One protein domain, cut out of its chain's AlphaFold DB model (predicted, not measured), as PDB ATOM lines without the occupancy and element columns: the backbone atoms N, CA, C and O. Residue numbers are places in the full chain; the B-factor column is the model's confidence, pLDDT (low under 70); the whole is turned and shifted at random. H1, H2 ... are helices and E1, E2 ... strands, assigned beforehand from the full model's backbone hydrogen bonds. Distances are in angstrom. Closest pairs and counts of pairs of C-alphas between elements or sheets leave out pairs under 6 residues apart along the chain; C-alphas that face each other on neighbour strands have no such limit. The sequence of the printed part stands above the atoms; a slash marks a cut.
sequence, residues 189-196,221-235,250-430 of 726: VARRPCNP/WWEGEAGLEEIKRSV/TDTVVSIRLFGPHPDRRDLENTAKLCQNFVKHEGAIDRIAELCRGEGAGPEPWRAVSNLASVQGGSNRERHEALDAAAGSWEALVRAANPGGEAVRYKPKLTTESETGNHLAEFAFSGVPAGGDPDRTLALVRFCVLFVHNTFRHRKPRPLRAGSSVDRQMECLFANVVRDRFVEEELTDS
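What this domain is: This is residues 189 to 196, 221 to 235 and 250 to 430 of the 726 residues of an uncharacterized protein of Pseudo-nitzschia multistriata (UniProt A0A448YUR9). A small twisted sheet, in the order E2, E1, E3, E6, has the long helix H7 over one face, with H1 near E1 and E2. Past the end of the sheet where E3 ends and E6 begins, H2, H5 and H6 run side by side as a triangle of helices, with the hairpin of E4 and E5 next to H6, while H3 sits next to edge strand E6 and crosses H8. You have 204 printed residues, with nine named helices and six named strands in the order E1 E2 H1 E3 H2 H3 H4 H5 H6 E4 E5 E6 H7 H8 H9. The class is mixed, helices and strands, and both sheets are antiparallel. The whole is compact, with a radius of gyration of the C-alphas of 16.2 A, and spans 41 by 40 by 33 A.

How they stand to each other: Begin with E1, residues 189 to 192, and E2, residues 221 to 223, antiparallel neighbours with N 222 and O 189 2.9 A apart, within hydrogen-bond range. H1, residues 224 to 234, is on their sheet, with the C-alphas of Val 189 and Gly 227, its closest to E1, 6.5 A apart. E3, residues 251 to 257, is antiparallel to E1, with N 190 and O 255 at 3.4 A. On its other side find E6, residues 363 to 369, also antiparallel, with N 252 and O 368 at 2.7 A. The sheet is only just strongly twisted, its C-alphas up to 4.2 A off the best plane. H7, residues 374 to 393, lies over E3 at a height over the sheet of 10.0 A and runs along the strands, at 23 degrees on the local plane. H1 and H7 form two layers with the sheet, helices on one of its faces. H2, residues 265 to 280, touches H7 with its residues 270 to 277 alone, closest at the C-alphas of Leu 274 and Thr 391, 6.1 A, at a steep tilt of 54 degrees. H5, residues 316 to 326, touches H2 at Ala 272 and Leu 323, C-alphas 5.5 A apart, at a shallow tilt of 14 degrees, opposite ways. H6, residues 330 to 337, forms a helical hairpin with H5, closest at the C-alphas of Ala 326 and Leu 333, 4.7 A. E4, residues 350 to 353, and E5, residues 358 to 361, form a hairpin, with N 351 and O 360 at 3.0 A. E5 runs on into E6 at 61 degrees. H3, residues 282 to 291, only grazes the first sheet; H8, residues 406 to 418, touches it about perpendicular, at 87 degrees, with the C-alphas of Ala 284 and Met 410 5.0 A apart. H4, residues 307 to 310, and H9, residues 421 to 428, touch no helix. Every O i to N i+4 pair is within hydrogen-bond range in H2, H3, H5, H6, H7, H8 and H9, and 6 of 7 in H1; H4 is too short for one.

Where its parts are: Find C-alpha 189 at (75.693, 24.538, 168.991), where E1 begins. E3 then spans 18.3 A and H2 22.3 A. E6 spans 17.2 A; from C-alpha 374 at (68.136, 35.047, 160.795), H7 runs 28.2 A. H9 ends at C-alpha 428, (69.512, 27.460, 144.710).

The domain as a whole: The C-alphas farthest apart are those of Glu 355 and Asp 429, 45.1 A. Residues 197 to 220 and 236 to 249 are not printed; the C-alphas stand 20.9 A and 13.3 A apart across these cuts. The links H3 to H4, H6 to E4 and H7 to H8 are long. The mean pLDDT of the printed part is 72.7, and 92 residues are under 70, among them 189 to 196, 221 to 235, 293 to 313 and 417 to 430.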
ATOM      1  N   VAL A 189      75.455  23.309 169.753       55.19
ATOM      2  CA  VAL A 189      75.693  24.538 168.991       55.19
ATOM      3  C   VAL A 189      75.975  25.656 169.993       55.19
ATOM      4  O   VAL A 189      75.338  25.717 171.045       55.19
ATOM      5  N   ALA A 190      76.917  26.538 169.678       59.59
ATOM      6  CA  ALA A 190      77.075  27.817 170.364       59.59
ATOM      7  C   ALA A 190      77.128  28.957 169.357       59.59
ATOM      8  O   ALA A 190      77.673  28.794 168.267       59.59
ATOM      9  N   ARG A 191      76.607  30.113 169.775       56.91
ATOM     10  CA  ARG A 191      76.834  31.416 169.147       56.91
ATOM     11  C   ARG A 191      77.857  32.141 170.011       56.91
ATOM     12  O   ARG A 191      77.548  32.519 171.141       56.91
ATOM     13  N   ARG A 192      79.079  32.295 169.506       56.44
ATOM     14  CA  ARG A 192      80.086  33.171 170.123       56.44
ATOM     15  C   ARG A 192      80.030  34.526 169.415       56.44
ATOM     16  O   ARG A 192      80.069  34.492 168.188       56.44
ATOM     17  N   PRO A 193      79.962  35.670 170.120       51.19
ATOM     18  CA  PRO A 193      80.363  36.936 169.513       51.19
ATOM     19  C   PRO A 193      81.857  36.847 169.166       51.19
ATOM     20  O   PRO A 193      82.623  36.236 169.923       51.19
ATOM     21  N   CYS A 194      82.296  37.423 168.045       44.19
ATOM     22  CA  CYS A 194      83.727  37.677 167.895       44.19
ATOM     23  C   CYS A 194      84.159  38.750 168.904       44.19
ATOM     24  O   CYS A 194      83.369  39.602 169.306       44.19
ATOM     25  N   ASN A 195      85.412  38.677 169.349       47.69
ATOM     26  CA  ASN A 195      85.990  39.795 170.080       47.69
ATOM     27  C   ASN A 195      86.281  40.910 169.065       47.69
ATOM     28  O   ASN A 195      86.862  40.588 168.020       47.69
ATOM     29  N   PRO A 196      85.988  42.187 169.377       44.66
ATOM     30  CA  PRO A 196      86.529  43.291 168.601       44.66
ATOM     31  C   PRO A 196      88.055  43.178 168.589       44.66
ATOM     32  O   PRO A 196      88.693  42.934 169.620       44.66
ATOM     33  N   TRP A 221      76.283  27.400 175.243       49.22
ATOM     34  CA  TRP A 221      76.172  26.108 174.582       49.22
ATOM     35  C   TRP A 221      74.758  25.582 174.751       49.22
ATOM     36  O   TRP A 221      74.208  25.631 175.853       49.22
ATOM     37  N   TRP A 222      74.194  25.044 173.678       51.97
ATOM     38  CA  TRP A 222      72.883  24.417 173.714       51.97
ATOM     39  C   TRP A 222      72.913  23.056 173.029       51.97
ATOM     40  O   TRP A 222      73.394  22.935 171.902       51.97
ATOM     41  N   GLU A 223      72.378  22.043 173.703       50.03
ATOM     42  CA  GLU A 223      72.333  20.665 173.215       50.03
ATOM     43  C   GLU A 223      71.063  20.394 172.393       50.03
ATOM     44  O   GLU A 223      69.958  20.811 172.758       50.03
ATOM     45  N   GLY A 224      71.205  19.651 171.294       51.84
ATOM     46  CA  GLY A 224      70.066  19.110 170.548       51.84
ATOM     47  C   GLY A 224      69.102  20.152 169.954       51.84
ATOM     48  O   GLY A 224      69.470  21.276 169.613       51.84
ATOM     49  N   GLU A 225      67.829  19.765 169.824       47.78
ATOM     50  CA  GLU A 225      66.762  20.632 169.289       47.78
ATOM     51  C   GLU A 225      66.451  21.837 170.185       47.78
ATOM     52  O   GLU A 225      66.044  22.885 169.681       47.78
ATOM     53  N   ALA A 226      66.678  21.717 171.499       52.91
ATOM     54  CA  ALA A 226      66.503  22.824 172.435       52.91
ATOM     55  C   ALA A 226      67.406  24.011 172.062       52.91
ATOM     56  O   ALA A 226      66.979  25.158 172.175       52.91
ATOM     57  N   GLY A 227      68.604  23.736 171.534       57.88
ATOM     58  CA  GLY A 227      69.499  24.761 171.008       57.88
ATOM     59  C   GLY A 227      69.022  25.443 169.740       57.88
ATOM     60  O   GLY A 227      69.146  26.656 169.639       57.88
ATOM     61  N   LEU A 228      68.414  24.718 168.799       52.06
ATOM     62  CA  LEU A 228      67.842  25.345 167.601       52.06
ATOM     63  C   LEU A 228      66.667  26.275 167.940       52.06
ATOM     64  O   LEU A 228      66.577  27.364 167.379       52.06
ATOM     65  N   GLU A 229      65.785  25.885 168.864       53.81
ATOM     66  CA  GLU A 229      64.684  26.756 169.303       53.81
ATOM     67  C   GLU A 229      65.173  27.945 170.147       53.81
ATOM     68  O   GLU A 229      64.607  29.031 170.039       53.81
ATOM     69  N   GLU A 230      66.224  27.783 170.956       57.44
ATOM     70  CA  GLU A 230      66.785  28.887 171.745       57.44
ATOM     71  C   GLU A 230      67.615  29.857 170.891       57.44
ATOM     72  O   GLU A 230      67.528  31.066 171.094       57.44
ATOM     73  N   ILE A 231      68.324  29.369 169.863       52.16
ATOM     74  CA  ILE A 231      68.974  30.220 168.856       52.16
ATOM     75  C   ILE A 231      67.931  31.115 168.179       52.16
ATOM     76  O   ILE A 231      68.131  32.328 168.162       52.16
ATOM     77  N   LYS A 232      66.794  30.560 167.728       53.09
ATOM     78  CA  LYS A 232      65.681  31.354 167.168       53.09
ATOM     79  C   LYS A 232      65.187  32.430 168.137       53.09
ATOM     80  O   LYS A 232      65.071  33.576 167.736       53.09
ATOM     81  N   ARG A 233      64.939  32.090 169.412       55.81
ATOM     82  CA  ARG A 233      64.516  33.073 170.438       55.81
ATOM     83  C   ARG A 233      65.574  34.136 170.736       55.81
ATOM     84  O   ARG A 233      65.227  35.225 171.175       55.81
ATOM     85  N   SER A 234      66.854  33.808 170.554       48.56
ATOM     86  CA  SER A 234      67.974  34.731 170.775       48.56
ATOM     87  C   SER A 234      68.220  35.693 169.608       48.56
ATOM     88  O   SER A 234      69.014  36.625 169.748       48.56
ATOM     89  N   VAL A 235      67.558  35.487 168.465       44.59
ATOM     90  CA  VAL A 235      67.450  36.506 167.422       44.59
ATOM     91  C   VAL A 235      66.273  37.419 167.785       44.59
ATOM     92  O   VAL A 235      65.151  36.930 167.896       44.59
ATOM     93  N   THR A 250      79.998  41.928 165.553       54.19
ATOM     94  CA  THR A 250      80.050  40.548 166.060       54.19
ATOM     95  C   THR A 250      79.843  39.561 164.919       54.19
ATOM     96  O   THR A 250      78.801  39.542 164.276       54.19
ATOM     97  N   ASP A 251      80.814  38.688 164.657       58.53
ATOM     98  CA  ASP A 251      80.574  37.496 163.843       58.53
ATOM     99  C   ASP A 251      79.825  36.471 164.689       58.53
ATOM    100  O   ASP A 251      80.188  36.189 165.831       58.53
ATOM    101  N   THR A 252      78.814  35.847 164.100       62.69
ATOM    102  CA  THR A 252      78.209  34.617 164.598       62.69
ATOM    103  C   THR A 252      79.009  33.427 164.081       62.69
ATOM    104  O   THR A 252      78.901  33.019 162.926       62.69
ATOM    105  N   VAL A 253      79.823  32.839 164.959       66.44
ATOM    106  CA  VAL A 253      80.452  31.538 164.695       66.44
ATOM    107  C   VAL A 253      79.456  30.437 165.042       66.44
ATOM    108  O   VAL A 253      79.009  30.370 166.187       66.44
ATOM    109  N   VAL A 254      79.137  29.563 164.082       69.56
ATOM    110  CA  VAL A 254      78.392  28.322 164.343       69.56
ATOM    111  C   VAL A 254      79.399  27.228 164.674       69.56
ATOM    112  O   VAL A 254      80.064  26.696 163.785       69.56
ATOM    113  N   SER A 255      79.515  26.904 165.960       72.50
ATOM    114  CA  SER A 255      80.421  25.870 166.464       72.50
ATOM    115  C   SER A 255      79.665  24.586 166.784       72.50
ATOM    116  O   SER A 255      78.867  24.578 167.719       72.50
ATOM    117  N   ILE A 256      79.943  23.494 166.065       73.25
ATOM    118  CA  ILE A 256      79.453  22.153 166.423       73.25
ATOM    119  C   ILE A 256      80.538  21.413 167.207       73.25
ATOM    120  O   ILE A 256      81.628  21.201 166.678       73.25
ATOM    121  N   ARG A 257      80.217  20.987 168.435       77.12
ATOM    122  CA  ARG A 257      80.989  19.994 169.211       77.12
ATOM    123  C   ARG A 257      80.434  18.587 168.960       77.12
ATOM    124  O   ARG A 257      79.231  18.455 168.749       77.12
ATOM    125  N   LEU A 258      81.288  17.559 168.971       70.38
ATOM    126  CA  LEU A 258      80.901  16.191 168.566       70.38
ATOM    127  C   LEU A 258      81.139  15.095 169.617       70.38
ATOM    128  O   LEU A 258      80.453  14.076 169.570       70.38
ATOM    129  N   PHE A 259      82.118  15.268 170.512       72.56
ATOM    130  CA  PHE A 259      82.589  14.223 171.432       72.56
ATOM    131  C   PHE A 259      82.969  14.802 172.798       72.56
ATOM    132  O   PHE A 259      83.212  16.004 172.928       72.56
ATOM    133  N   GLY A 260      83.002  13.926 173.806       61.53
ATOM    134  CA  GLY A 260      83.459  14.228 175.162       61.53
ATOM    135  C   GLY A 260      84.988  14.145 175.333       61.53
ATOM    136  O   GLY A 260      85.712  14.078 174.342       61.53
ATOM    137  N   PRO A 261      85.486  14.095 176.586       65.25
ATOM    138  CA  PRO A 261      86.902  14.286 176.920       65.25
ATOM    139  C   PRO A 261      87.887  13.405 176.152       65.25
ATOM    140  O   PRO A 261      88.977  13.853 175.808       65.25
ATOM    141  N   HIS A 262      87.502  12.152 175.897       74.81
ATOM    142  CA  HIS A 262      88.344  11.108 175.323       74.81
ATOM    143  C   HIS A 262      87.587  10.410 174.179       74.81
ATOM    144  O   HIS A 262      86.793   9.508 174.453       74.81
ATOM    145  N   PRO A 263      87.780  10.825 172.912       82.88
ATOM    146  CA  PRO A 263      87.140  10.189 171.771       82.88
ATOM    147  C   PRO A 263      87.694   8.776 171.606       82.88
ATOM    148  O   PRO A 263      88.910   8.565 171.609       82.88
ATOM    149  N   ASP A 264      86.803   7.801 171.449       88.69
ATOM    150  CA  ASP A 264      87.221   6.441 171.139       88.69
ATOM    151  C   ASP A 264      87.719   6.337 169.683       88.69
ATOM    152  O   ASP A 264      87.654   7.276 168.881       88.69
ATOM    153  N   ARG A 265      88.214   5.158 169.298       90.56
ATOM    154  CA  ARG A 265      88.677   4.918 167.926       90.56
ATOM    155  C   ARG A 265      87.588   5.173 166.870       90.56
ATOM    156  O   ARG A 265      87.899   5.645 165.780       90.56
ATOM    157  N   ARG A 266      86.330   4.845 167.161       89.94
ATOM    158  CA  ARG A 266      85.204   5.034 166.239       89.94
ATOM    159  C   ARG A 266      84.888   6.520 166.081       89.94
ATOM    160  O   ARG A 266      84.503   6.949 164.997       89.94
ATOM    161  N   ASP A 267      85.076   7.312 167.124       88.62
ATOM    162  CA  ASP A 267      84.898   8.760 167.111       88.62
ATOM    163  C   ASP A 267      86.036   9.477 166.385       88.62
ATOM    164  O   ASP A 267      85.771  10.389 165.599       88.62
ATOM    165  N   LEU A 268      87.274   8.988 166.498       90.81
ATOM    166  CA  LEU A 268      88.383   9.406 165.632       90.81
ATOM    167  C   LEU A 268      88.106   9.086 164.152       90.81
ATOM    168  O   LEU A 268      88.210   9.972 163.302       90.81
ATOM    169  N   GLU A 269      87.679   7.858 163.835       92.50
ATOM    170  CA  GLU A 269      87.315   7.444 162.471       92.50
ATOM    171  C   GLU A 269      86.136   8.275 161.909       92.50
ATOM    172  O   GLU A 269      86.148   8.665 160.738       92.50
ATOM    173  N   ASN A 270      85.143   8.621 162.737       91.38
ATOM    174  CA  ASN A 270      84.047   9.523 162.364       91.38
ATOM    175  C   ASN A 270      84.521  10.972 162.160       91.38
ATOM    176  O   ASN A 270      84.111  11.609 161.190       91.38
ATOM    177  N   THR A 271      85.395  11.491 163.026       90.19
ATOM    178  CA  THR A 271      85.952  12.848 162.895       90.19
ATOM    179  C   THR A 271      86.759  12.972 161.604       90.19
ATOM    180  O   THR A 271      86.534  13.897 160.829       90.19
ATOM    181  N   ALA A 272      87.627  11.998 161.311       92.38
ATOM    182  CA  ALA A 272      88.414  11.964 160.079       92.38
ATOM    183  C   ALA A 272      87.521  11.959 158.832       92.38
ATOM    184  O   ALA A 272      87.732  12.738 157.904       92.38
ATOM    185  N   LYS A 273      86.462  11.147 158.848       92.94
ATOM    186  CA  LYS A 273      85.436  11.089 157.801       92.94
ATOM    187  C   LYS A 273      84.692  12.420 157.609       92.94
ATOM    188  O   LYS A 273      84.343  12.757 156.478       92.94
ATOM    189  N   LEU A 274      84.461  13.176 158.685       91.19
ATOM    190  CA  LEU A 274      83.854  14.507 158.633       91.19
ATOM    191  C   LEU A 274      84.807  15.555 158.055       91.19
ATOM    192  O   LEU A 274      84.422  16.268 157.130       91.19
ATOM    193  N   CYS A 275      86.063  15.582 158.508       90.31
ATOM    194  CA  CYS A 275      87.112  16.411 157.910       90.31
ATOM    195  C   CYS A 275      87.292  16.107 156.415       90.31
ATOM    196  O   CYS A 275      87.411  17.029 155.615       90.31
ATOM    197  N   GLN A 276      87.243  14.831 156.015       91.56
ATOM    198  CA  GLN A 276      87.289  14.416 154.611       91.56
ATOM    199  C   GLN A 276      86.091  14.937 153.818       91.56
ATOM    200  O   GLN A 276      86.264  15.463 152.724       91.56
ATOM    201  N   ASN A 277      84.870  14.830 154.350       91.69
ATOM    202  CA  ASN A 277      83.697  15.327 153.633       91.69
ATOM    203  C   ASN A 277      83.711  16.859 153.518       91.69
ATOM    204  O   ASN A 277      83.270  17.393 152.506       91.69
ATOM    205  N   PHE A 278      84.276  17.557 154.511       89.25
ATOM    206  CA  PHE A 278      84.528  18.993 154.422       89.25
ATOM    207  C   PHE A 278      85.547  19.299 153.318       89.25
ATOM    208  O   PHE A 278      85.230  20.023 152.384       89.25
ATOM    209  N   VAL A 279      86.730  18.676 153.357       88.88
ATOM    210  CA  VAL A 279      87.799  18.825 152.350       88.88
ATOM    211  C   VAL A 279      87.311  18.518 150.927       88.88
ATOM    212  O   VAL A 279      87.753  19.155 149.971       88.88
ATOM    213  N   LYS A 280      86.391  17.561 150.769       90.88
ATOM    214  CA  LYS A 280      85.740  17.214 149.498       90.88
ATOM    215  C   LYS A 280      84.837  18.327 148.951       90.88
ATOM    216  O   LYS A 280      84.786  18.505 147.739       90.88
ATOM    217  N   HIS A 281      84.120  19.037 149.818       91.00
ATOM    218  CA  HIS A 281      83.096  20.027 149.455       91.00
ATOM    219  C   HIS A 281      83.482  21.460 149.851       91.00
ATOM    220  O   HIS A 281      82.631  22.336 149.954       91.00
ATOM    221  N   GLU A 282      84.771  21.696 150.078       86.94
ATOM    222  CA  GLU A 282      85.313  22.902 150.696       86.94
ATOM    223  C   GLU A 282      84.930  24.187 149.952       86.94
ATOM    224  O   GLU A 282      84.413  25.112 150.573       86.94
ATOM    225  N   GLY A 283      85.078  24.221 148.621       87.31
ATOM    226  CA  GLY A 283      84.718  25.394 147.818       87.31
ATOM    227  C   GLY A 283      83.210  25.655 147.777       87.31
ATOM    228  O   GLY A 283      82.780  26.805 147.792       87.31
ATOM    229  N   ALA A 284      82.400  24.593 147.789       89.12
ATOM    230  CA  ALA A 284      80.944  24.694 147.876       89.12
ATOM    231  C   ALA A 284      80.497  25.257 149.235       89.12
ATOM    232  O   ALA A 284      79.691  26.181 149.289       89.12
ATOM    233  N   ILE A 285      81.070  24.760 150.334       86.31
ATOM    234  CA  ILE A 285      80.773  25.245 151.689       86.31
ATOM    235  C   ILE A 285      81.244  26.696 151.871       86.31
ATOM    236  O   ILE A 285      80.516  27.503 152.448       86.31
ATOM    237  N   ASP A 286      82.421  27.055 151.345       80.62
ATOM    238  CA  ASP A 286      82.904  28.440 151.341       80.62
ATOM    239  C   ASP A 286      81.959  29.378 150.576       80.62
ATOM    240  O   ASP A 286      81.722  30.496 151.039       80.62
ATOM    241  N   ARG A 287      81.365  28.915 149.464       84.06
ATOM    242  CA  ARG A 287      80.367  29.665 148.689       84.06
ATOM    243  C   ARG A 287      79.030  29.804 149.425       84.06
ATOM    244  O   ARG A 287      78.499  30.908 149.466       84.06
ATOM    245  N   ILE A 288      78.522  28.757 150.089       82.38
ATOM    246  CA  ILE A 288      77.334  28.867 150.970       82.38
ATOM    247  C   ILE A 288      77.590  29.909 152.073       82.38
ATOM    248  O   ILE A 288      76.775  30.802 152.299       82.38
ATOM    249  N   ALA A 289      78.757  29.846 152.722       77.38
ATOM    250  CA  ALA A 289      79.150  30.798 153.760       77.38
ATOM    251  C   ALA A 289      79.433  32.217 153.224       77.38
ATOM    252  O   ALA A 289      79.547  33.156 154.007       77.38
ATOM    253  N   GLU A 290      79.605  32.404 151.915       77.06
ATOM    254  CA  GLU A 290      79.669  33.714 151.257       77.06
ATOM    255  C   GLU A 290      78.266  34.278 150.996       77.06
ATOM    256  O   GLU A 290      77.995  35.410 151.382       77.06
ATOM    257  N   LEU A 291      77.336  33.468 150.480       76.94
ATOM    258  CA  LEU A 291      75.928  33.858 150.279       76.94
ATOM    259  C   LEU A 291      75.215  34.233 151.598       76.94
ATOM    260  O   LEU A 291      74.315  35.078 151.622       76.94
ATOM    261  N   CYS A 292      75.653  33.651 152.720       71.88
ATOM    262  CA  CYS A 292      75.167  33.992 154.061       71.88
ATOM    263  C   CYS A 292      75.690  35.336 154.612       71.88
ATOM    264  O   CYS A 292      75.175  35.790 155.630       71.88
ATOM    265  N   ARG A 293      76.697  35.978 153.990       68.56
ATOM    266  CA  ARG A 293      77.284  37.241 154.491       68.56
ATOM    267  C   ARG A 293      76.513  38.503 154.110       68.56
ATOM    268  O   ARG A 293      76.730  39.535 154.734       68.56
ATOM    269  N   GLY A 294      75.600  38.411 153.143       64.94
ATOM    270  CA  GLY A 294      74.890  39.571 152.605       64.94
ATOM    271  C   GLY A 294      75.773  40.448 151.711       64.94
ATOM    272  O   GLY A 294      77.002  40.369 151.725       64.94
ATOM    273  N   GLU A 295      75.132  41.282 150.897       61.66
ATOM    274  CA  GLU A 295      75.834  42.230 150.033       61.66
ATOM    275  C   GLU A 295      76.403  43.387 150.866       61.66
ATOM    276  O   GLU A 295      75.702  43.976 151.686       61.66
ATOM    277  N   GLY A 296      77.680  43.720 150.658       62.31
ATOM    278  CA  GLY A 296      78.361  44.822 151.351       62.31
ATOM    279  C   GLY A 296      79.338  44.400 152.452       62.31
ATOM    280  O   GLY A 296      80.203  45.195 152.811       62.31
ATOM    281  N   ALA A 297      79.296  43.147 152.921       60.34
ATOM    282  CA  ALA A 297      80.373  42.596 153.742       60.34
ATOM    283  C   ALA A 297      81.670  42.545 152.911       60.34
ATOM    284  O   ALA A 297      81.773  41.789 151.940       60.34
ATOM    285  N   GLY A 298      82.651  43.381 153.266       59.09
ATOM    286  CA  GLY A 298      83.902  43.507 152.518       59.09
ATOM    287  C   GLY A 298      84.698  42.193 152.437       59.09
ATOM    288  O   GLY A 298      84.469  41.265 153.219       59.09
ATOM    289  N   PRO A 299      85.680  42.087 151.521       56.84
ATOM    290  CA  PRO A 299      86.572  40.929 151.407       56.84
ATOM    291  C   PRO A 299      87.626  40.896 152.535       56.84
ATOM    292  O   PRO A 299      88.817  40.733 152.279       56.84
ATOM    293  N   GLU A 300      87.177  41.052 153.778       56.22
ATOM    294  CA  GLU A 300      87.977  41.154 154.998       56.22
ATOM    295  C   GLU A 300      88.859  39.907 155.253       56.22
ATOM    296  O   GLU A 300      88.507  38.781 154.862       56.22
ATOM    297  N   PRO A 301      90.013  40.073 155.932       43.12
ATOM    298  CA  PRO A 301      91.048  39.046 156.069       43.12
ATOM    299  C   PRO A 301      90.678  37.876 156.996       43.12
ATOM    300  O   PRO A 301      91.405  36.884 157.035       43.12
ATOM    301  N   TRP A 302      89.534  37.917 157.687       46.31
ATOM    302  CA  TRP A 302      89.046  36.856 158.588       46.31
ATOM    303  C   TRP A 302      88.604  35.568 157.878       46.31
ATOM    304  O   TRP A 302      88.034  34.680 158.519       46.31
ATOM    305  N   ARG A 303      88.878  35.436 156.570       54.97
ATOM    306  CA  ARG A 303      88.783  34.177 155.822       54.97
ATOM    307  C   ARG A 303      89.609  33.110 156.539       54.97
ATOM    308  O   ARG A 303      90.802  32.966 156.279       54.97
ATOM    309  N   ALA A 304      88.961  32.343 157.420       55.19
ATOM    310  CA  ALA A 304      89.541  31.131 157.974       55.19
ATOM    311  C   ALA A 304      90.043  30.301 156.789       55.19
ATOM    312  O   ALA A 304      89.294  30.025 155.848       55.19
ATOM    313  N   VAL A 305      91.351  30.066 156.790       57.12
ATOM    314  CA  VAL A 305      92.115  29.661 155.622       57.12
ATOM    315  C   VAL A 305      91.554  28.329 155.162       57.12
ATOM    316  O   VAL A 305      91.499  27.372 155.936       57.12
ATOM    317  N   SER A 306      91.118  28.281 153.905       59.78
ATOM    318  CA  SER A 306      90.744  27.031 153.256       59.78
ATOM    319  C   SER A 306      91.880  26.026 153.458       59.78
ATOM    320  O   SER A 306      93.047  26.350 153.224       59.78
ATOM    321  N   ASN A 307      91.571  24.801 153.874       60.19
ATOM    322  CA  ASN A 307      92.559  23.730 153.986       60.19
ATOM    323  C   ASN A 307      93.186  23.367 152.631       60.19
ATOM    324  O   ASN A 307      94.198  22.667 152.586       60.19
ATOM    325  N   LEU A 308      92.614  23.852 151.524       58.31
ATOM    326  CA  LEU A 308      93.234  23.873 150.202       58.31
ATOM    327  C   LEU A 308      94.484  24.772 150.151       58.31
ATOM    328  O   LEU A 308      95.454  24.438 149.479       58.31
ATOM    329  N   ALA A 309      94.463  25.912 150.846       54.25
ATOM    330  CA  ALA A 309      95.520  26.923 150.817       54.25
ATOM    331  C   ALA A 309      96.628  26.681 151.859       54.25
ATOM    332  O   ALA A 309      97.738  27.188 151.702       54.25
ATOM    333  N   SER A 310      96.347  25.915 152.917       53.84
ATOM    334  CA  SER A 310      97.294  25.664 154.012       53.84
ATOM    335  C   SER A 310      98.121  24.393 153.861       53.84
ATOM    336  O   SER A 310      99.302  24.400 154.208       53.84
ATOM    337  N   VAL A 311      97.558  23.328 153.281       56.00
ATOM    338  CA  VAL A 311      98.356  22.217 152.746       56.00
ATOM    339  C   VAL A 311      98.903  22.654 151.386       56.00
ATOM    340  O   VAL A 311      98.384  22.256 150.344       56.00
ATOM    341  N   GLN A 312      99.929  23.511 151.390       49.69
ATOM    342  CA  GLN A 312     100.553  24.031 150.168       49.69
ATOM    343  C   GLN A 312     100.959  22.880 149.225       49.69
ATOM    344  O   GLN A 312     101.943  22.185 149.462       49.69
ATOM    345  N   GLY A 313     100.187  22.689 148.149       59.44
ATOM    346  CA  GLY A 313     100.444  21.701 147.095       59.44
ATOM    347  C   GLY A 313      99.755  20.334 147.236       59.44
ATOM    348  O   GLY A 313      99.914  19.513 146.339       59.44
ATOM    349  N   GLY A 314      98.981  20.073 148.296       74.38
ATOM    350  CA  GLY A 314      98.322  18.772 148.497       74.38
ATOM    351  C   GLY A 314      97.025  18.599 147.697       74.38
ATOM    352  O   GLY A 314      96.064  19.355 147.870       74.38
ATOM    353  N   SER A 315      96.939  17.554 146.871       86.12
ATOM    354  CA  SER A 315      95.701  17.190 146.170       86.12
ATOM    355  C   SER A 315      94.576  16.807 147.146       86.12
ATOM    356  O   SER A 315      94.808  16.400 148.287       86.12
ATOM    357  N   ASN A 316      93.316  16.892 146.700       86.56
ATOM    358  CA  ASN A 316      92.159  16.462 147.501       86.56
ATOM    359  C   ASN A 316      92.302  15.000 147.978       86.56
ATOM    360  O   ASN A 316      91.977  14.678 149.119       86.56
ATOM    361  N   ARG A 317      92.884  14.139 147.134       90.75
ATOM    362  CA  ARG A 317      93.193  12.745 147.452       90.75
ATOM    363  C   ARG A 317      94.230  12.605 148.569       90.75
ATOM    364  O   ARG A 317      93.959  11.897 149.534       90.75
ATOM    365  N   GLU A 318      95.370  13.284 148.470       90.38
ATOM    366  CA  GLU A 318      96.424  13.222 149.498       90.38
ATOM    367  C   GLU A 318      95.922  13.753 150.846       90.38
ATOM    368  O   GLU A 318      96.230  13.179 151.887       90.38
ATOM    369  N   ARG A 319      95.065  14.786 150.841       87.38
ATOM    370  CA  ARG A 319      94.409  15.284 152.061       87.38
ATOM    371  C   ARG A 319      93.459  14.246 152.681       87.38
ATOM    372  O   ARG A 319      93.447  14.097 153.901       87.38
ATOM    373  N   HIS A 320      92.713  13.480 151.876       92.06
ATOM    374  CA  HIS A 320      91.920  12.352 152.391       92.06
ATOM    375  C   HIS A 320      92.809  11.250 152.992       92.06
ATOM    376  O   HIS A 320      92.537  10.801 154.106       92.06
ATOM    377  N   GLU A 321      93.869  10.848 152.285       92.81
ATOM    378  CA  GLU A 321      94.809   9.801 152.718       92.81
ATOM    379  C   GLU A 321      95.580  10.210 153.994       92.81
ATOM    380  O   GLU A 321      95.794   9.381 154.880       92.81
ATOM    381  N   ALA A 322      95.910  11.497 154.157       91.44
ATOM    382  CA  ALA A 322      96.506  12.040 155.379       91.44
ATOM    383  C   ALA A 322      95.543  11.985 156.579       91.44
ATOM    384  O   ALA A 322      95.933  11.532 157.655       91.44
ATOM    385  N   LEU A 323      94.277  12.386 156.397       92.75
ATOM    386  CA  LEU A 323      93.244  12.289 157.439       92.75
ATOM    387  C   LEU A 323      92.961  10.830 157.843       92.75
ATOM    388  O   LEU A 323      92.693  10.563 159.012       92.75
ATOM    389  N   ASP A 324      93.076   9.881 156.910       93.19
ATOM    390  CA  ASP A 324      92.967   8.445 157.200       93.19
ATOM    391  C   ASP A 324      94.120   7.917 158.045       93.19
ATOM    392  O   ASP A 324      93.895   7.247 159.051       93.19
ATOM    393  N   ALA A 325      95.358   8.219 157.645       93.50
ATOM    394  CA  ALA A 325      96.546   7.833 158.403       93.50
ATOM    395  C   ALA A 325      96.537   8.445 159.816       93.50
ATOM    396  O   ALA A 325      97.054   7.851 160.763       93.50
ATOM    397  N   ALA A 326      95.911   9.614 159.960       92.69
ATOM    398  CA  ALA A 326      95.777  10.341 161.209       92.69
ATOM    399  C   ALA A 326      94.637   9.856 162.126       92.69
ATOM    400  O   ALA A 326      94.656  10.170 163.313       92.69
ATOM    401  N   ALA A 327      93.688   9.046 161.641       92.31
ATOM    402  CA  ALA A 327      92.532   8.571 162.419       92.31
ATOM    403  C   ALA A 327      92.883   7.636 163.605       92.31
ATOM    404  O   ALA A 327      91.991   7.154 164.300       92.31
ATOM    405  N   GLY A 328      94.171   7.359 163.843       91.56
ATOM    406  CA  GLY A 328      94.661   6.581 164.983       91.56
ATOM    407  C   GLY A 328      94.902   7.371 166.277       91.56
ATOM    408  O   GLY A 328      95.022   6.741 167.326       91.56
ATOM    409  N   SER A 329      94.989   8.710 166.246       92.81
ATOM    410  CA  SER A 329      95.084   9.544 167.462       92.81
ATOM    411  C   SER A 329      94.497  10.940 167.242       92.81
ATOM    412  O   SER A 329      94.503  11.456 166.122       92.81
ATOM    413  N   TRP A 330      94.024  11.579 168.316       89.19
ATOM    414  CA  TRP A 330      93.471  12.932 168.239       89.19
ATOM    415  C   TRP A 330      94.516  13.953 167.768       89.19
ATOM    416  O   TRP A 330      94.248  14.761 166.888       89.19
ATOM    417  N   GLU A 331      95.745  13.879 168.277       89.31
ATOM    418  CA  GLU A 331      96.846  14.804 167.966       89.31
ATOM    419  C   GLU A 331      97.368  14.623 166.539       89.31
ATOM    420  O   GLU A 331      97.855  15.568 165.914       89.31
ATOM    421  N   ALA A 332      97.320  13.399 166.007       90.81
ATOM    422  CA  ALA A 332      97.574  13.160 164.593       90.81
ATOM    423  C   ALA A 332      96.475  13.812 163.744       90.81
ATOM    424  O   ALA A 332      96.789  14.531 162.796       90.81
ATOM    425  N   LEU A 333      95.205  13.625 164.118       89.56
ATOM    426  CA  LEU A 333      94.067  14.153 163.373       89.56
ATOM    427  C   LEU A 333      93.981  15.683 163.411       89.56
ATOM    428  O   LEU A 333      93.772  16.299 162.370       89.56
ATOM    429  N   VAL A 334      94.242  16.306 164.563       86.94
ATOM    430  CA  VAL A 334      94.371  17.765 164.713       86.94
ATOM    431  C   VAL A 334      95.467  18.307 163.801       86.94
ATOM    432  O   VAL A 334      95.229  19.282 163.098       86.94
ATOM    433  N   ARG A 335      96.647  17.673 163.736       86.75
ATOM    434  CA  ARG A 335      97.733  18.112 162.835       86.75
ATOM    435  C   ARG A 335      97.402  17.918 161.354       86.75
ATOM    436  O   ARG A 335      97.801  18.743 160.542       86.75
ATOM    437  N   ALA A 336      96.670  16.861 161.000       88.06
ATOM    438  CA  ALA A 336      96.221  16.627 159.628       88.06
ATOM    439  C   ALA A 336      95.095  17.589 159.198       88.06
ATOM    440  O   ALA A 336      95.035  17.976 158.033       88.06
ATOM    441  N   ALA A 337      94.221  17.991 160.128       84.75
ATOM    442  CA  ALA A 337      93.156  18.962 159.888       84.75
ATOM    443  C   ALA A 337      93.638  20.425 159.961       84.75
ATOM    444  O   ALA A 337      93.078  21.267 159.268       84.75
ATOM    445  N   ASN A 338      94.677  20.714 160.755       84.12
ATOM    446  CA  ASN A 338      95.231  22.050 160.996       84.12
ATOM    447  C   ASN A 338      96.745  22.103 160.675       84.12
ATOM    448  O   ASN A 338      97.569  22.224 161.590       84.12
ATOM    449  N   PRO A 339      97.158  22.015 159.400       79.38
ATOM    450  CA  PRO A 339      98.567  21.835 159.024       79.38
ATOM    451  C   PRO A 339      99.491  22.993 159.444       79.38
ATOM    452  O   PRO A 339     100.654  22.758 159.760       79.38
ATOM    453  N   GLY A 340      98.991  24.234 159.487       77.06
ATOM    454  CA  GLY A 340      99.728  25.415 159.964       77.06
ATOM    455  C   GLY A 340      99.599  25.687 161.468       77.06
ATOM    456  O   GLY A 340      99.959  26.771 161.923       77.06
ATOM    457  N   GLY A 341      99.083  24.728 162.245       74.69
ATOM    458  CA  GLY A 341      98.925  24.847 163.696       74.69
ATOM    459  C   GLY A 341      97.778  25.763 164.136       74.69
ATOM    460  O   GLY A 341      96.950  26.203 163.343       74.69
ATOM    461  N   GLU A 342      97.711  26.038 165.441       67.50
ATOM    462  CA  GLU A 342      96.567  26.727 166.063       67.50
ATOM    463  C   GLU A 342      96.450  28.218 165.713       67.50
ATOM    464  O   GLU A 342      95.351  28.777 165.810       67.50
ATOM    465  N   ALA A 343      97.561  28.844 165.311       64.25
ATOM    466  CA  ALA A 343      97.638  30.256 164.938       64.25
ATOM    467  C   ALA A 343      96.825  30.582 163.675       64.25
ATOM    468  O   ALA A 343      96.354  31.706 163.513       64.25
ATOM    469  N   VAL A 344      96.609  29.596 162.800       63.34
ATOM    470  CA  VAL A 344      95.762  29.744 161.616       63.34
ATOM    471  C   VAL A 344      94.349  29.248 161.942       63.34
ATOM    472  O   VAL A 344      94.153  28.177 162.520       63.34
ATOM    473  N   ARG A 345      93.330  30.037 161.590       65.50
ATOM    474  CA  ARG A 345      91.926  29.606 161.687       65.50
ATOM    475  C   ARG A 345      91.611  28.706 160.489       65.50
ATOM    476  O   ARG A 345      91.678  29.191 159.368       65.50
ATOM    477  N   TYR A 346      91.253  27.445 160.725       64.50
ATOM    478  CA  TYR A 346      90.833  26.486 159.694       64.50
ATOM    479  C   TYR A 346      89.329  26.224 159.736       64.50
ATOM    480  O   TYR A 346      88.711  26.313 160.796       64.50
ATOM    481  N   LYS A 347      88.738  25.884 158.585       65.44
ATOM    482  CA  LYS A 347      87.298  25.582 158.465       65.44
ATOM    483  C   LYS A 347      86.947  24.093 158.593       65.44
ATOM    484  O   LYS A 347      85.813  23.703 158.337       65.44
ATOM    485  N   PRO A 348      87.869  23.257 159.085       69.38
ATOM    486  CA  PRO A 348      87.502  22.549 160.308       69.38
ATOM    487  C   PRO A 348      88.621  22.619 161.354       69.38
ATOM    488  O   PRO A 348      89.559  21.825 161.318       69.38
ATOM    489  N   LYS A 349      88.509  23.547 162.316       72.94
ATOM    490  CA  LYS A 349      89.490  23.706 163.400       72.94
ATOM    491  C   LYS A 349      89.248  22.718 164.545       72.94
ATOM    492  O   LYS A 349      88.656  23.061 165.563       72.94
ATOM    493  N   LEU A 350      89.791  21.508 164.426       78.44
ATOM    494  CA  LEU A 350      89.857  20.589 165.570       78.44
ATOM    495  C   LEU A 350      90.723  21.205 166.683       78.44
ATOM    496  O   LEU A 350      91.824  21.673 166.393       78.44
ATOM    497  N   THR A 351      90.266  21.214 167.935       74.31
ATOM    498  CA  THR A 351      91.001  21.815 169.058       74.31
ATOM    499  C   THR A 351      91.326  20.798 170.148       74.31
ATOM    500  O   THR A 351      90.635  19.803 170.382       74.31
ATOM    501  N   THR A 352      92.429  21.050 170.842       69.00
ATOM    502  CA  THR A 352      92.729  20.464 172.148       69.00
ATOM    503  C   THR A 352      92.531  21.558 173.188       69.00
ATOM    504  O   THR A 352      93.385  22.433 173.300       69.00
ATOM    505  N   GLU A 353      91.421  21.544 173.939       66.94
ATOM    506  CA  GLU A 353      91.266  22.446 175.091       66.94
ATOM    507  C   GLU A 353      92.200  21.946 176.211       66.94
ATOM    508  O   GLU A 353      91.846  21.087 177.021       66.94
ATOM    509  N   SER A 354      93.445  22.442 176.207       51.16
ATOM    510  CA  SER A 354      94.546  21.874 176.998       51.16
ATOM    511  C   SER A 354      94.346  21.984 178.513       51.16
ATOM    512  O   SER A 354      94.845  21.139 179.251       51.16
ATOM    513  N   GLU A 355      93.580  22.975 178.976       52.16
ATOM    514  CA  GLU A 355      93.355  23.248 180.402       52.16
ATOM    515  C   GLU A 355      92.412  22.242 181.080       52.16
ATOM    516  O   GLU A 355      92.516  22.023 182.285       52.16
ATOM    517  N   THR A 356      91.507  21.607 180.326       56.81
ATOM    518  CA  THR A 356      90.554  20.618 180.870       56.81
ATOM    519  C   THR A 356      90.886  19.178 180.481       56.81
ATOM    520  O   THR A 356      90.244  18.253 180.970       56.81
ATOM    521  N   GLY A 357      91.875  18.972 179.603       60.00
ATOM    522  CA  GLY A 357      92.172  17.661 179.018       60.00
ATOM    523  C   GLY A 357      91.094  17.160 178.051       60.00
ATOM    524  O   GLY A 357      91.140  16.001 177.640       60.00
ATOM    525  N   ASN A 358      90.131  18.013 177.681       63.12
ATOM    526  CA  ASN A 358      89.027  17.644 176.809       63.12
ATOM    527  C   ASN A 358      89.418  17.816 175.337       63.12
ATOM    528  O   ASN A 358      89.662  18.924 174.849       63.12
ATOM    529  N   HIS A 359      89.434  16.708 174.601       66.31
ATOM    530  CA  HIS A 359      89.559  16.738 173.149       66.31
ATOM    531  C   HIS A 359      88.250  17.246 172.533       66.31
ATOM    532  O   HIS A 359      87.203  16.620 172.688       66.31
ATOM    533  N   LEU A 360      88.294  18.386 171.837       65.69
ATOM    534  CA  LEU A 360      87.093  19.052 171.341       65.69
ATOM    535  C   LEU A 360      87.126  19.222 169.824       65.69
ATOM    536  O   LEU A 360      87.843  20.031 169.239       65.69
ATOM    537  N   ALA A 361      86.288  18.431 169.166       65.56
ATOM    538  CA  ALA A 361      86.035  18.549 167.742       65.56
ATOM    539  C   ALA A 361      85.134  19.761 167.472       65.56
ATOM    540  O   ALA A 361      83.919  19.604 167.401       65.56
ATOM    541  N   GLU A 362      85.709  20.962 167.363       71.25
ATOM    542  CA  GLU A 362      84.961  22.185 167.061       71.25
ATOM    543  C   GLU A 362      84.915  22.462 165.551       71.25
ATOM    544  O   GLU A 362      85.834  23.015 164.947       71.25
ATOM    545  N   PHE A 363      83.799  22.111 164.916       68.25
ATOM    546  CA  PHE A 363      83.539  22.512 163.535       68.25
ATOM    547  C   PHE A 363      82.940  23.916 163.539       68.25
ATOM    548  O   PHE A 363      81.725  24.085 163.640       68.25
ATOM    549  N   ALA A 364      83.828  24.912 163.493       66.94
ATOM    550  CA  ALA A 364      83.493  26.326 163.410       66.94
ATOM    551  C   ALA A 364      83.234  26.745 161.953       66.94
ATOM    552  O   ALA A 364      84.166  26.960 161.174       66.94
ATOM    553  N   PHE A 365      81.962  26.923 161.599       65.62
ATOM    554  CA  PHE A 365      81.572  27.634 160.384       65.62
ATOM    555  C   PHE A 365      81.637  29.135 160.696       65.62
ATOM    556  O   PHE A 365      80.703  29.729 161.232       65.62
ATOM    557  N   SER A 366      82.809  29.721 160.450       61.03
ATOM    558  CA  SER A 366      83.097  31.136 160.699       61.03
ATOM    559  C   SER A 366      82.731  32.011 159.499       61.03
ATOM    560  O   SER A 366      83.098  31.674 158.366       61.03
ATOM    561  N   GLY A 367      82.118  33.165 159.771       60.00
ATOM    562  CA  GLY A 367      81.789  34.186 158.775       60.00
ATOM    563  C   GLY A 367      80.296  34.346 158.488       60.00
ATOM    564  O   GLY A 367      79.955  34.640 157.351       60.00
ATOM    565  N   VAL A 368      79.410  34.144 159.470       61.06
ATOM    566  CA  VAL A 368      78.049  34.710 159.420       61.06
ATOM    567  C   VAL A 368      78.078  36.014 160.219       61.06
ATOM    568  O   VAL A 368      78.415  35.950 161.400       61.06
ATOM    569  N   PRO A 369      77.734  37.182 159.657       62.00
ATOM    570  CA  PRO A 369      77.658  38.415 160.438       62.00
ATOM    571  C   PRO A 369      76.503  38.307 161.443       62.00
ATOM    572  O   PRO A 369      75.448  37.767 161.117       62.00
ATOM    573  N   ALA A 370      76.639  38.816 162.672       61.00
ATOM    574  CA  ALA A 370      75.552  38.747 163.660       61.00
ATOM    575  C   ALA A 370      74.334  39.611 163.308       61.00
ATOM    576  O   ALA A 370      73.258  39.361 163.855       61.00
ATOM    577  N   GLY A 371      74.502  40.587 162.408       63.94
ATOM    578  CA  GLY A 371      73.419  41.330 161.758       63.94
ATOM    579  C   GLY A 371      72.843  40.649 160.509       63.94
ATOM    580  O   GLY A 371      71.984  41.234 159.854       63.94
ATOM    581  N   GLY A 372      73.317  39.448 160.162       68.56
ATOM    582  CA  GLY A 372      72.818  38.671 159.035       68.56
ATOM    583  C   GLY A 372      71.368  38.226 159.214       68.56
ATOM    584  O   GLY A 372      70.856  38.107 160.327       68.56
ATOM    585  N   ASP A 373      70.724  37.954 158.083       77.38
ATOM    586  CA  ASP A 373      69.372  37.406 158.000       77.38
ATOM    587  C   ASP A 373      69.234  36.157 158.908       77.38
ATOM    588  O   ASP A 373      70.026  35.204 158.790       77.38
ATOM    589  N   PRO A 374      68.278  36.148 159.856       77.75
ATOM    590  CA  PRO A 374      68.136  35.047 160.795       77.75
ATOM    591  C   PRO A 374      67.655  33.757 160.144       77.75
ATOM    592  O   PRO A 374      68.031  32.685 160.623       77.75
ATOM    593  N   ASP A 375      66.904  33.832 159.043       78.81
ATOM    594  CA  ASP A 375      66.465  32.645 158.317       78.81
ATOM    595  C   ASP A 375      67.647  32.017 157.572       78.81
ATOM    596  O   ASP A 375      67.860  30.809 157.694       78.81
ATOM    597  N   ARG A 376      68.533  32.819 156.957       77.62
ATOM    598  CA  ARG A 376      69.821  32.324 156.414       77.62
ATOM    599  C   ARG A 376      70.718  31.732 157.496       77.62
ATOM    600  O   ARG A 376      71.319  30.677 157.298       77.62
ATOM    601  N   THR A 377      70.797  32.377 158.660       77.81
ATOM    602  CA  THR A 377      71.577  31.876 159.804       77.81
ATOM    603  C   THR A 377      71.035  30.526 160.283       77.81
ATOM    604  O   THR A 377      71.798  29.585 160.513       77.81
ATOM    605  N   LEU A 378      69.710  30.392 160.381       80.50
ATOM    606  CA  LEU A 378      69.029  29.153 160.746       80.50
ATOM    607  C   LEU A 378      69.192  28.064 159.673       80.50
ATOM    608  O   LEU A 378      69.420  26.903 160.024       80.50
ATOM    609  N   ALA A 379      69.102  28.417 158.389       80.94
ATOM    610  CA  ALA A 379      69.338  27.523 157.259       80.94
ATOM    611  C   ALA A 379      70.779  26.995 157.262       80.94
ATOM    612  O   ALA A 379      70.981  25.787 157.131       80.94
ATOM    613  N   LEU A 380      71.775  27.846 157.541       81.44
ATOM    614  CA  LEU A 380      73.160  27.407 157.706       81.44
ATOM    615  C   LEU A 380      73.316  26.462 158.907       81.44
ATOM    616  O   LEU A 380      73.908  25.396 158.760       81.44
ATOM    617  N   VAL A 381      72.748  26.782 160.078       81.25
ATOM    618  CA  VAL A 381      72.791  25.880 161.250       81.25
ATOM    619  C   VAL A 381      72.161  24.519 160.921       81.25
ATOM    620  O   VAL A 381      72.742  23.480 161.246       81.25
ATOM    621  N   ARG A 382      71.012  24.498 160.230       83.81
ATOM    622  CA  ARG A 382      70.369  23.266 159.738       83.81
ATOM    623  C   ARG A 382      71.277  22.502 158.778       83.81
ATOM    624  O   ARG A 382      71.463  21.300 158.966       83.81
ATOM    625  N   PHE A 383      71.869  23.185 157.797       85.56
ATOM    626  CA  PHE A 383      72.830  22.605 156.863       85.56
ATOM    627  C   PHE A 383      74.007  21.965 157.609       85.56
ATOM    628  O   PHE A 383      74.303  20.800 157.366       85.56
ATOM    629  N   CYS A 384      74.628  22.656 158.567       84.31
ATOM    630  CA  CYS A 384      75.758  22.135 159.336       84.31
ATOM    631  C   CYS A 384      75.379  20.884 160.157       84.31
ATOM    632  O   CYS A 384      76.140  19.914 160.190       84.31
ATOM    633  N   VAL A 385      74.190  20.858 160.773       84.81
ATOM    634  CA  VAL A 385      73.683  19.684 161.513       84.81
ATOM    635  C   VAL A 385      73.403  18.503 160.574       84.81
ATOM    636  O   VAL A 385      73.852  17.385 160.845       84.81
ATOM    637  N   LEU A 386      72.720  18.736 159.446       86.00
ATOM    638  CA  LEU A 386      72.480  17.716 158.417       86.00
ATOM    639  C   LEU A 386      73.798  17.193 157.831       86.00
ATOM    640  O   LEU A 386      73.957  15.984 157.661       86.00
ATOM    641  N   PHE A 387      74.763  18.086 157.600       88.75
ATOM    642  CA  PHE A 387      76.090  17.774 157.084       88.75
ATOM    643  C   PHE A 387      76.829  16.792 157.990       88.75
ATOM    644  O   PHE A 387      77.260  15.732 157.529       88.75
ATOM    645  N   VAL A 388      76.909  17.087 159.288       88.31
ATOM    646  CA  VAL A 388      77.514  16.194 160.288       88.31
ATOM    647  C   VAL A 388      76.778  14.853 160.345       88.31
ATOM    648  O   VAL A 388      77.393  13.794 160.183       88.31
ATOM    649  N   HIS A 389      75.453  14.884 160.510       86.62
ATOM    650  CA  HIS A 389      74.624  13.687 160.662       86.62
ATOM    651  C   HIS A 389      74.734  12.733 159.462       86.62
ATOM    652  O   HIS A 389      75.015  11.538 159.618       86.62
ATOM    653  N   ASN A 390      74.554  13.252 158.247       87.44
ATOM    654  CA  ASN A 390      74.576  12.441 157.035       87.44
ATOM    655  C   ASN A 390      76.000  11.966 156.710       87.44
ATOM    656  O   ASN A 390      76.173  10.821 156.278       87.44
ATOM    657  N   THR A 391      77.035  12.754 157.035       90.44
ATOM    658  CA  THR A 391      78.427  12.288 156.944       90.44
ATOM    659  C   THR A 391      78.677  11.076 157.841       90.44
ATOM    660  O   THR A 391      79.243  10.082 157.383       90.44
ATOM    661  N   PHE A 392      78.220  11.081 159.096       88.94
ATOM    662  CA  PHE A 392      78.362   9.918 159.981       88.94
ATOM    663  C   PHE A 392      77.537   8.713 159.513       88.94
ATOM    664  O   PHE A 392      78.038   7.588 159.550       88.94
ATOM    665  N   ARG A 393      76.332   8.930 158.977       87.31
ATOM    666  CA  ARG A 393      75.439   7.858 158.513       87.31
ATOM    667  C   ARG A 393      75.920   7.125 157.256       87.31
ATOM    668  O   ARG A 393      75.715   5.916 157.140       87.31
ATOM    669  N   HIS A 394      76.498   7.832 156.287       86.81
ATOM    670  CA  HIS A 394      76.823   7.254 154.977       86.81
ATOM    671  C   HIS A 394      78.180   6.537 154.947       86.81
ATOM    672  O   HIS A 394      78.856   6.386 155.965       86.81
ATOM    673  N   ARG A 395      78.592   6.018 153.785       89.31
ATOM    674  CA  ARG A 395      79.967   5.524 153.626       89.31
ATOM    675  C   ARG A 395      80.937   6.703 153.611       89.31
ATOM    676  O   ARG A 395      80.559   7.828 153.305       89.31
ATOM    677  N   LYS A 396      82.189   6.424 153.958       88.69
ATOM    678  CA  LYS A 396      83.276   7.400 153.914       88.69
ATOM    679  C   LYS A 396      83.389   8.032 152.511       88.69
ATOM    680  O   LYS A 396      83.338   7.284 151.528       88.69
ATOM    681  N   PRO A 397      83.522   9.364 152.404       89.94
ATOM    682  CA  PRO A 397      83.555  10.051 151.119       89.94
ATOM    683  C   PRO A 397      84.808   9.684 150.318       89.94
ATOM    684  O   PRO A 397      85.924   9.659 150.840       89.94
ATOM    685  N   ARG A 398      84.624   9.434 149.019       91.69
ATOM    686  CA  ARG A 398      85.737   9.385 148.060       91.69
ATOM    687  C   ARG A 398      86.193  10.817 147.747       91.69
ATOM    688  O   ARG A 398      85.318  11.678 147.630       91.69
ATOM    689  N   PRO A 399      87.505  11.073 147.602       91.12
ATOM    690  CA  PRO A 399      87.998  12.372 147.159       91.12
ATOM    691  C   PRO A 399      87.466  12.698 145.758       91.12
ATOM    692  O   PRO A 399      87.246  11.793 144.948       91.12
ATOM    693  N   LEU A 400      87.262  13.983 145.469       88.19
ATOM    694  CA  LEU A 400      86.918  14.440 144.120       88.19
ATOM    695  C   LEU A 400      88.156  14.453 143.215       88.19
ATOM    696  O   LEU A 400      89.298  14.520 143.680       88.19
ATOM    697  N   ARG A 401      87.924  14.411 141.897       88.69
ATOM    698  CA  ARG A 401      88.989  14.575 140.898       88.69
ATOM    699  C   ARG A 401      89.601  15.974 141.037       88.69
ATOM    700  O   ARG A 401      88.885  16.949 141.282       88.69
ATOM    701  N   ALA A 402      90.921  16.073 140.877       81.25
ATOM    702  CA  ALA A 402      91.618  17.357 140.886       81.25
ATOM    703  C   ALA A 402      91.011  18.304 139.833       81.25
ATOM    704  O   ALA A 402      90.703  17.868 138.727       81.25
ATOM    705  N   GLY A 403      90.817  19.577 140.190       81.75
ATOM    706  CA  GLY A 403      90.204  20.575 139.304       81.75
ATOM    707  C   GLY A 403      88.669  20.548 139.216       81.75
ATOM    708  O   GLY A 403      88.119  21.220 138.354       81.75
ATOM    709  N   SER A 404      87.964  19.812 140.087       87.69
ATOM    710  CA  SER A 404      86.490  19.864 140.149       87.69
ATOM    711  C   SER A 404      85.994  21.278 140.499       87.69
ATOM    712  O   SER A 404      86.404  21.826 141.528       87.69
ATOM    713  N   SER A 405      85.100  21.843 139.676       91.06
ATOM    714  CA  SER A 405      84.511  23.178 139.877       91.06
ATOM    715  C   SER A 405      83.743  23.289 141.198       91.06
ATOM    716  O   SER A 405      83.361  22.284 141.804       91.06
ATOM    717  N   VAL A 406      83.513  24.525 141.654       89.81
ATOM    718  CA  VAL A 406      82.688  24.799 142.846       89.81
ATOM    719  C   VAL A 406      81.256  24.302 142.631       89.81
ATOM    720  O   VAL A 406      80.684  23.694 143.530       89.81
ATOM    721  N   ASP A 407      80.730  24.443 141.418       90.06
ATOM    722  CA  ASP A 407      79.384  23.998 141.040       90.06
ATOM    723  C   ASP A 407      79.257  22.473 141.134       90.06
ATOM    724  O   ASP A 407      78.369  21.950 141.804       90.06
ATOM    725  N   ARG A 408      80.241  21.730 140.608       89.31
ATOM    726  CA  ARG A 408      80.271  20.269 140.758       89.31
ATOM    727  C   ARG A 408      80.456  19.845 142.218       89.31
ATOM    728  O   ARG A 408      79.940  18.803 142.628       89.31
ATOM    729  N   GLN A 409      81.171  20.636 143.024       90.88
ATOM    730  CA  GLN A 409      81.254  20.422 144.472       90.88
ATOM    731  C   GLN A 409      79.903  20.662 145.164       90.88
ATOM    732  O   GLN A 409      79.599  19.895 146.080       90.88
ATOM    733  N   MET A 410      79.109  21.650 144.728       90.81
ATOM    734  CA  MET A 410      77.750  21.938 145.211       90.81
ATOM    735  C   MET A 410      76.787  20.805 144.853       90.81
ATOM    736  O   MET A 410      76.232  20.187 145.757       90.81
ATOM    737  N   GLU A 411      76.661  20.435 143.576       87.88
ATOM    738  CA  GLU A 411      75.841  19.293 143.131       87.88
ATOM    739  C   GLU A 411      76.146  18.035 143.953       87.88
ATOM    740  O   GLU A 411      75.265  17.363 144.495       87.88
ATOM    741  N   CYS A 412      77.438  17.726 144.099       87.31
ATOM    742  CA  CYS A 412      77.870  16.565 144.855       87.31
ATOM    743  C   CYS A 412      77.634  16.733 146.367       87.31
ATOM    744  O   CYS A 412      77.492  15.719 147.049       87.31
ATOM    745  N   LEU A 413      77.620  17.952 146.917       89.19
ATOM    746  CA  LEU A 413      77.295  18.227 148.321       89.19
ATOM    747  C   LEU A 413      75.806  17.961 148.569       89.19
ATOM    748  O   LEU A 413      75.467  17.180 149.462       89.19
ATOM    749  N   PHE A 414      74.925  18.505 147.729       85.06
ATOM    750  CA  PHE A 414      73.483  18.296 147.844       85.06
ATOM    751  C   PHE A 414      73.093  16.827 147.624       85.06
ATOM    752  O   PHE A 414      72.434  16.232 148.481       85.06
ATOM    753  N   ALA A 415      73.613  16.176 146.578       81.75
ATOM    754  CA  ALA A 415      73.293  14.782 146.255       81.75
ATOM    755  C   ALA A 415      73.815  13.743 147.275       81.75
ATOM    756  O   ALA A 415      73.176  12.703 147.494       81.75
ATOM    757  N   ASN A 416      74.985  13.982 147.891       70.75
ATOM    758  CA  ASN A 416      75.592  13.040 148.846       70.75
ATOM    759  C   ASN A 416      75.252  13.337 150.307       70.75
ATOM    760  O   ASN A 416      75.182  12.403 151.106       70.75
ATOM    761  N   VAL A 417      75.132  14.615 150.669       67.00
ATOM    762  CA  VAL A 417      75.169  15.050 152.069       67.00
ATOM    763  C   VAL A 417      73.872  15.704 152.504       67.00
ATOM    764  O   VAL A 417      73.450  15.472 153.632       67.00
ATOM    765  N   VAL A 418      73.214  16.468 151.634       64.94
ATOM    766  CA  VAL A 418      71.935  17.085 151.988       64.94
ATOM    767  C   VAL A 418      70.809  16.067 151.788       64.94
ATOM    768  O   VAL A 418      70.198  15.665 152.776       64.94
ATOM    769  N   ARG A 419      70.572  15.578 150.554       63.06
ATOM    770  CA  ARG A 419      69.433  14.695 150.175       63.06
ATOM    771  C   ARG A 419      68.057  15.174 150.671       63.06
ATOM    772  O   ARG A 419      67.083  14.419 150.659       63.06
ATOM    773  N   ASP A 420      67.998  16.424 151.096       47.59
ATOM    774  CA  ASP A 420      66.858  17.111 151.659       47.59
ATOM    775  C   ASP A 420      66.590  18.293 150.741       47.59
ATOM    776  O   ASP A 420      67.303  19.298 150.728       47.59
ATOM    777  N   ARG A 421      65.576  18.091 149.907       44.38
ATOM    778  CA  ARG A 421      65.239  18.954 148.783       44.38
ATOM    779  C   ARG A 421      64.889  20.378 149.224       44.38
ATOM    780  O   ARG A 421      64.949  21.285 148.412       44.38
ATOM    781  N   PHE A 422      64.543  20.581 150.498       40.75
ATOM    782  CA  PHE A 422      64.245  21.905 151.037       40.75
ATOM    783  C   PHE A 422      65.489  22.801 151.094       40.75
ATOM    784  O   PHE A 422      65.441  23.928 150.625       40.75
ATOM    785  N   VAL A 423      66.614  22.288 151.606       49.19
ATOM    786  CA  VAL A 423      67.875  23.054 151.703       49.19
ATOM    787  C   VAL A 423      68.553  23.179 150.331       49.19
ATOM    788  O   VAL A 423      69.309  24.113 150.103       49.19
ATOM    789  N   GLU A 424      68.272  22.244 149.417       51.31
ATOM    790  CA  GLU A 424      68.630  22.344 147.996       51.31
ATOM    791  C   GLU A 424      67.877  23.508 147.328       51.31
ATOM    792  O   GLU A 424      68.528  24.428 146.851       51.31
ATOM    793  N   GLU A 425      66.538  23.524 147.395       47.91
ATOM    794  CA  GLU A 425      65.693  24.583 146.812       47.91
ATOM    795  C   GLU A 425      65.979  25.969 147.452       47.91
ATOM    796  O   GLU A 425      66.268  26.920 146.730       47.91
ATOM    797  N   GLU A 426      66.036  26.079 148.788       51.97
ATOM    798  CA  GLU A 426      66.260  27.346 149.524       51.97
ATOM    799  C   GLU A 426      67.636  27.993 149.255       51.97
ATOM    800  O   GLU A 426      67.770  29.215 149.337       51.97
ATOM    801  N   LEU A 427      68.664  27.204 148.909       50.50
ATOM    802  CA  LEU A 427      69.987  27.730 148.552       50.50
ATOM    803  C   LEU A 427      70.145  27.973 147.042       50.50
ATOM    804  O   LEU A 427      70.850  28.914 146.673       50.50
ATOM    805  N   THR A 428      69.487  27.200 146.165       52.38
ATOM    806  CA  THR A 428      69.512  27.460 144.710       52.38
ATOM    807  C   THR A 428      68.648  28.647 144.296       52.38
ATOM    808  O   THR A 428      69.028  29.368 143.379       52.38
ATOM    809  N   ASP A 429      67.548  28.919 145.005       42.16
ATOM    810  CA  ASP A 429      66.673  30.074 144.739       42.16
ATOM    811  C   ASP A 429      67.358  31.434 145.036       42.16
ATOM    812  O   ASP A 429      66.777  32.493 144.802       42.16
ATOM    813  N   SER A 430      68.606  31.429 145.534       40.16
ATOM    814  CA  SER A 430      69.381  32.634 145.869       40.16
ATOM    815  C   SER A 430      70.278  33.193 144.746       40.16
ATOM    816  O   SER A 430      70.906  34.232 144.964       40.16
TER     817      SER A 430